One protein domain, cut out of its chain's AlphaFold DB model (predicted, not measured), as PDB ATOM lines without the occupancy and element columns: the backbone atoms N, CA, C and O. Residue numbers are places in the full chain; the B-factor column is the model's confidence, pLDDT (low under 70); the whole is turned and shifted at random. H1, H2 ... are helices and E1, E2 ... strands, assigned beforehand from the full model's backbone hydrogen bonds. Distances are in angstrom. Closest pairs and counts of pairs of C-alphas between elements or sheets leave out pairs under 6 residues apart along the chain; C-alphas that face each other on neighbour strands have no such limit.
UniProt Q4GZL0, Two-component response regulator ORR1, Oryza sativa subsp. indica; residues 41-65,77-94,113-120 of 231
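This is residues 41 to 65, 77 to 94 and 113 to 120 of the 231 residues of the protein "Two-component response regulator ORR1" of Oryza sativa subsp. indica (UniProt Q4GZL0). Two short helices, H1 and H2, lie side by side and run the same way, with a short strand, E1, set off from both. At the far end from E1, the loop at residues 53 to 59 sticks out as an arm, and the chain then folds back to residue 65. The printed part has 51 residues in three pieces, with two named helices and one named strand in the order H1, H2, E1; under half of the residues are in named elements, and the class is mostly helix. The whole is only just compact, close to loose, with a radius of gyration of the C-alphas of 11.4 A, and spans 36 by 26 by 16 A.

Find C-alpha 44 at (171.599, 184.402, 155.628); from there H1 runs through residues 44 to 52, 12.1 A long. Residues 53 to 65 hold no named element. H2, residues 77 to 86, begins at C-alpha 77 at (175.170, 176.060, 159.237) and is 14.5 A long. E1, residues 116 to 119, is 10.3 A long and ends at C-alpha 119 at (167.591, 166.798, 151.178).

Look at Ala 44 and Leu 79: their C-alphas, the closest of H1 and H2, are 6.1 A apart. H1 and H2 only just touch, with 3 pairs of C-alphas within 8 A. They run the same way at a shallow tilt of 12 degrees. E1 is apart from H1 and from H2, and it pairs with no named strand. In H1 and H2 every O i to N i+4 pair is within hydrogen-bond range.

The C-alphas farthest apart, those of Gly 57 and Val 119, are 36.7 A from each other. Residues 66 to 76 are not printed, and C-alphas 65 and 77 are 12.1 A apart across that cut. Residues 95 to 112 are not printed either, with 7.9 A between C-alphas 94 and 113. Look for low confidence, pLDDT under 70, at residues 53 to 60 and 88 to 89; the mean of the printed part is 84.7.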
ATOM      1  N   VAL A  41     163.597 185.096 152.122       96.96
ATOM      2  CA  VAL A  41     164.785 185.942 151.983       96.96
ATOM      3  C   VAL A  41     165.858 185.190 151.191       96.96
ATOM      4  O   VAL A  41     165.845 183.963 151.123       96.96
ATOM      5  N   ASP A  42     166.759 185.930 150.547       96.81
ATOM      6  CA  ASP A  42     167.743 185.391 149.594       96.81
ATOM      7  C   ASP A  42     169.151 185.206 150.177       96.81
ATOM      8  O   ASP A  42     170.051 184.762 149.472       96.81
ATOM      9  N   SER A  43     169.365 185.555 151.444       96.57
ATOM     10  CA  SER A  43     170.657 185.377 152.093       96.57
ATOM     11  C   SER A  43     170.523 185.236 153.599       96.57
ATOM     12  O   SER A  43     169.598 185.757 154.235       96.57
ATOM     13  N   ALA A  44     171.511 184.571 154.190       95.56
ATOM     14  CA  ALA A  44     171.599 184.402 155.628       95.56
ATOM     15  C   ALA A  44     171.759 185.741 156.371       95.56
ATOM     16  O   ALA A  44     171.228 185.910 157.467       95.56
ATOM     17  N   LYS A  45     172.423 186.730 155.757       93.85
ATOM     18  CA  LYS A  45     172.543 188.086 156.307       93.85
ATOM     19  C   LYS A  45     171.177 188.765 156.447       93.85
ATOM     20  O   LYS A  45     170.853 189.246 157.528       93.85
ATOM     21  N   LYS A  46     170.344 188.731 155.398       94.31
ATOM     22  CA  LYS A  46     168.974 189.271 155.464       94.31
ATOM     23  C   LYS A  46     168.107 188.508 156.460       94.31
ATOM     24  O   LYS A  46     167.258 189.108 157.106       94.31
ATOM     25  N   ALA A  47     168.326 187.199 156.611       93.82
ATOM     26  CA  ALA A  47     167.647 186.412 157.634       93.82
ATOM     27  C   ALA A  47     167.995 186.899 159.048       93.82
ATOM     28  O   ALA A  47     167.104 187.065 159.873       93.82
ATOM     29  N   MET A  48     169.272 187.184 159.317       91.31
ATOM     30  CA  MET A  48     169.718 187.732 160.602       91.31
ATOM     31  C   MET A  48     169.185 189.139 160.854       91.31
ATOM     32  O   MET A  48     168.761 189.426 161.967       91.31
ATOM     33  N   GLU A  49     169.162 189.999 159.835       90.28
ATOM     34  CA  GLU A  49     168.512 191.311 159.920       90.28
ATOM     35  C   GLU A  49     167.027 191.136 160.268       90.28
ATOM     36  O   GLU A  49     166.548 191.717 161.232       90.28
ATOM     37  N   PHE A  50     166.314 190.246 159.573       88.04
ATOM     38  CA  PHE A  50     164.901 189.972 159.834       88.04
ATOM     39  C   PHE A  50     164.640 189.435 161.253       88.04
ATOM     40  O   PHE A  50     163.664 189.823 161.889       88.04
ATOM     41  N   LEU A  51     165.511 188.560 161.764       86.79
ATOM     42  CA  LEU A  51     165.398 187.995 163.115       86.79
ATOM     43  C   LEU A  51     165.838 188.974 164.215       86.79
ATOM     44  O   LEU A  51     165.330 188.901 165.332       86.79
ATOM     45  N   GLY A  52     166.779 189.873 163.915       79.68
ATOM     46  CA  GLY A  52     167.280 190.900 164.832       79.68
ATOM     47  C   GLY A  52     166.382 192.136 164.919       79.68
ATOM     48  O   GLY A  52     166.368 192.803 165.953       79.68
ATOM     49  N   LEU A  53     165.593 192.418 163.877       58.25
ATOM     50  CA  LEU A  53     164.571 193.467 163.852       58.25
ATOM     51  C   LEU A  53     163.347 193.047 164.676       58.25
ATOM     52  O   LEU A  53     162.242 192.866 164.169       58.25
ATOM     53  N   LYS A  54     163.530 192.922 165.990       51.86
ATOM     54  CA  LYS A  54     162.416 192.941 166.932       51.86
ATOM     55  C   LYS A  54     161.993 194.402 167.108       51.86
ATOM     56  O   LYS A  54     162.279 195.015 168.126       51.86
ATOM     57  N   GLU A  55     161.392 194.984 166.071       47.66
ATOM     58  CA  GLU A  55     160.782 196.314 166.156       47.66
ATOM     59  C   GLU A  55     159.804 196.310 167.338       47.66
ATOM     60  O   GLU A  55     158.874 195.493 167.376       47.66
ATOM     61  N   GLU A  56     160.029 197.189 168.316       45.46
ATOM     62  CA  GLU A  56     159.151 197.341 169.476       45.46
ATOM     63  C   GLU A  56     157.713 197.593 168.986       45.46
ATOM     64  O   GLU A  56     157.394 198.638 168.424       45.46
ATOM     65  N   GLY A  57     156.838 196.592 169.133       47.46
ATOM     66  CA  GLY A  57     155.423 196.675 168.750       47.46
ATOM     67  C   GLY A  57     155.016 195.990 167.438       47.46
ATOM     68  O   GLY A  57     153.819 195.905 167.165       47.46
ATOM     69  N   LYS A  58     155.943 195.435 166.644       46.85
ATOM     70  CA  LYS A  58     155.611 194.541 165.516       46.85
ATOM     71  C   LYS A  58     156.287 193.191 165.702       46.85
ATOM     72  O   LYS A  58     157.244 192.855 165.013       46.85
ATOM     73  N   GLU A  59     155.749 192.383 166.610       49.26
ATOM     74  CA  GLU A  59     156.093 190.965 166.703       49.26
ATOM     75  C   GLU A  59     155.641 190.231 165.428       49.26
ATOM     76  O   GLU A  59     154.600 189.577 165.390       49.26
ATOM     77  N   GLN A  60     156.414 190.299 164.345       62.04
ATOM     78  CA  GLN A  60     156.350 189.250 163.331       62.04
ATOM     79  C   GLN A  60     157.102 188.040 163.883       62.04
ATOM     80  O   GLN A  60     158.221 187.747 163.480       62.04
ATOM     81  N   ALA A  61     156.490 187.367 164.862       80.94
ATOM     82  CA  ALA A  61     157.044 186.160 165.451       80.94
ATOM     83  C   ALA A  61     157.240 185.108 164.349       80.94
ATOM     84  O   ALA A  61     156.283 184.696 163.693       80.94
ATOM     85  N   ILE A  62     158.493 184.729 164.106       89.97
ATOM     86  CA  ILE A  62     158.842 183.596 163.253       89.97
ATOM     87  C   ILE A  62     158.711 182.330 164.096       89.97
ATOM     88  O   ILE A  62     159.359 182.208 165.134       89.97
ATOM     89  N   ASP A  63     157.886 181.389 163.641       91.39
ATOM     90  CA  ASP A  63     157.659 180.120 164.339       91.39
ATOM     91  C   ASP A  63     158.708 179.068 163.971       91.39
ATOM     92  O   ASP A  63     158.894 178.099 164.702       91.39
ATOM     93  N   MET A  64     159.350 179.226 162.812       93.62
ATOM     94  CA  MET A  64     160.334 178.290 162.275       93.62
ATOM     95  C   MET A  64     161.203 178.952 161.208       93.62
ATOM     96  O   MET A  64     160.712 179.737 160.394       93.62
ATOM     97  N   VAL A  65     162.474 178.565 161.158       95.90
ATOM     98  CA  VAL A  65     163.398 178.926 160.082       95.90
ATOM     99  C   VAL A  65     163.694 177.698 159.235       95.90
ATOM    100  O   VAL A  65     164.029 176.638 159.756       95.90
ATOM    101  N   TYR A  77     174.601 176.550 157.982       97.41
ATOM    102  CA  TYR A  77     175.170 176.060 159.237       97.41
ATOM    103  C   TYR A  77     175.640 177.197 160.157       97.41
ATOM    104  O   TYR A  77     175.452 177.146 161.372       97.41
ATOM    105  N   GLU A  78     176.244 178.246 159.601       96.78
ATOM    106  CA  GLU A  78     176.613 179.438 160.369       96.78
ATOM    107  C   GLU A  78     175.383 180.208 160.837       96.78
ATOM    108  O   GLU A  78     175.329 180.595 162.006       96.78
ATOM    109  N   LEU A  79     174.370 180.330 159.974       96.30
ATOM    110  CA  LEU A  79     173.075 180.895 160.341       96.30
ATOM    111  C   LEU A  79     172.434 180.124 161.502       96.30
ATOM    112  O   LEU A  79     172.013 180.734 162.480       96.30
ATOM    113  N   LEU A  80     172.408 178.790 161.433       96.10
ATOM    114  CA  LEU A  80     171.908 177.931 162.508       96.10
ATOM    115  C   LEU A  80     172.592 178.251 163.842       96.10
ATOM    116  O   LEU A  80     171.908 178.525 164.829       96.10
ATOM    117  N   LYS A  81     173.930 178.265 163.873       94.97
ATOM    118  CA  LYS A  81     174.688 178.593 165.092       94.97
ATOM    119  C   LYS A  81     174.343 179.986 165.618       94.97
ATOM    120  O   LYS A  81     174.157 180.150 166.821       94.97
ATOM    121  N   ALA A  82     174.239 180.974 164.728       93.06
ATOM    122  CA  ALA A  82     173.912 182.344 165.102       93.06
ATOM    123  C   ALA A  82     172.506 182.444 165.722       93.06
ATOM    124  O   ALA A  82     172.346 183.029 166.790       93.06
ATOM    125  N   ILE A  83     171.499 181.802 165.120       92.16
ATOM    126  CA  ILE A  83     170.122 181.785 165.638       92.16
ATOM    127  C   ILE A  83     170.058 181.124 167.017       92.16
ATOM    128  O   ILE A  83     169.427 181.655 167.934       92.16
ATOM    129  N   LYS A  84     170.729 179.979 167.188       90.93
ATOM    130  CA  LYS A  84     170.749 179.263 168.471       90.93
ATOM    131  C   LYS A  84     171.472 180.048 169.568       90.93
ATOM    132  O   LYS A  84     171.066 179.963 170.722       90.93
ATOM    133  N   ALA A  85     172.470 180.859 169.216       89.34
ATOM    134  CA  ALA A  85     173.143 181.751 170.157       89.34
ATOM    135  C   ALA A  85     172.278 182.958 170.580       89.34
ATOM    136  O   ALA A  85     172.384 183.407 171.719       89.34
ATOM    137  N   LEU A  86     171.419 183.479 169.695       84.38
ATOM    138  CA  LEU A  86     170.602 184.670 169.968       84.38
ATOM    139  C   LEU A  86     169.400 184.415 170.885       84.38
ATOM    140  O   LEU A  86     168.998 185.307 171.628       84.38
ATOM    141  N   SER A  87     168.776 183.236 170.805       73.75
ATOM    142  CA  SER A  87     167.503 182.950 171.491       73.75
ATOM    143  C   SER A  87     167.558 181.690 172.367       73.75
ATOM    144  O   SER A  87     166.808 180.747 172.120       73.75
ATOM    145  N   PRO A  88     168.401 181.652 173.420       69.08
ATOM    146  CA  PRO A  88     168.552 180.463 174.261       69.08
ATOM    147  C   PRO A  88     167.297 180.137 175.089       69.08
ATOM    148  O   PRO A  88     167.026 178.970 175.347       69.08
ATOM    149  N   LEU A  89     166.509 181.145 175.489       69.63
ATOM    150  CA  LEU A  89     165.338 180.956 176.363       69.63
ATOM    151  C   LEU A  89     164.083 180.465 175.624       69.63
ATOM    152  O   LEU A  89     163.218 179.837 176.226       69.63
ATOM    153  N   LYS A  90     163.963 180.768 174.329       74.99
ATOM    154  CA  LYS A  90     162.865 180.307 173.472       74.99
ATOM    155  C   LYS A  90     163.424 180.036 172.073       74.99
ATOM    156  O   LYS A  90     163.312 180.898 171.199       74.99
ATOM    157  N   PRO A  91     164.095 178.890 171.873       82.10
ATOM    158  CA  PRO A  91     164.781 178.616 170.624       82.10
ATOM    159  C   PRO A  91     163.769 178.449 169.495       82.10
ATOM    160  O   PRO A  91     162.830 177.660 169.588       82.10
ATOM    161  N   ILE A  92     163.986 179.178 168.402       90.92
ATOM    162  CA  ILE A  92     163.231 178.972 167.168       90.92
ATOM    163  C   ILE A  92     163.708 177.639 166.551       90.92
ATOM    164  O   ILE A  92     164.925 177.401 166.468       90.92
ATOM    165  N   PRO A  93     162.796 176.738 166.143       94.29
ATOM    166  CA  PRO A  93     163.140 175.560 165.357       94.29
ATOM    167  C   PRO A  93     163.815 175.974 164.047       94.29
ATOM    168  O   PRO A  93     163.290 176.804 163.302       94.29
ATOM    169  N   VAL A  94     164.983 175.399 163.767       96.05
ATOM    170  CA  VAL A  94     165.740 175.656 162.535       96.05
ATOM    171  C   VAL A  94     165.893 174.339 161.795       96.05
ATOM    172  O   VAL A  94     166.436 173.385 162.349       96.05
ATOM    173  N   GLY A 113     172.097 171.701 166.959       94.47
ATOM    174  CA  GLY A 113     170.724 171.964 167.392       94.47
ATOM    175  C   GLY A 113     169.736 172.221 166.253       94.47
ATOM    176  O   GLY A 113     168.688 172.831 166.493       94.47
ATOM    177  N   ALA A 114     170.052 171.816 165.017       96.69
ATOM    178  CA  ALA A 114     169.039 171.757 163.965       96.69
ATOM    179  C   ALA A 114     167.926 170.786 164.382       96.69
ATOM    180  O   ALA A 114     168.200 169.697 164.878       96.69
ATOM    181  N   GLU A 115     166.681 171.192 164.157       95.88
ATOM    182  CA  GLU A 115     165.511 170.368 164.465       95.88
ATOM    183  C   GLU A 115     165.373 169.223 163.457       95.88
ATOM    184  O   GLU A 115     164.979 168.111 163.798       95.88
ATOM    185  N   ASP A 116     165.709 169.499 162.196       96.13
ATOM    186  CA  ASP A 116     165.678 168.507 161.135       96.13
ATOM    187  C   ASP A 116     166.627 168.886 159.985       96.13
ATOM    188  O   ASP A 116     167.019 170.049 159.823       96.13
ATOM    189  N   PHE A 117     166.963 167.897 159.159       97.33
ATOM    190  CA  PHE A 117     167.725 168.060 157.928       97.33
ATOM    191  C   PHE A 117     166.980 167.412 156.754       97.33
ATOM    192  O   PHE A 117     166.594 166.237 156.795       97.33
ATOM    193  N   ILE A 118     166.770 168.176 155.683       97.07
ATOM    194  CA  ILE A 118     165.997 167.753 154.512       97.07
ATOM    195  C   ILE A 118     166.862 167.858 153.256       97.07
ATOM    196  O   ILE A 118     167.446 168.895 152.957       97.07
ATOM    197  N   VAL A 119     166.921 166.779 152.481       96.67
ATOM    198  CA  VAL A 119     167.591 166.798 151.178       96.67
ATOM    199  C   VAL A 119     166.644 167.408 150.144       96.67
ATOM    200  O   VAL A 119     165.489 166.996 150.041       96.67
ATOM    201  N   LYS A 120     167.124 168.400 149.394       96.06
ATOM    202  CA  LYS A 120     166.381 169.052 148.313       96.06
ATOM    203  C   LYS A 120     166.193 168.101 147.116       96.06
ATOM    204  O   LYS A 120     167.043 167.243 146.877       96.06
TER     205      LYS A 120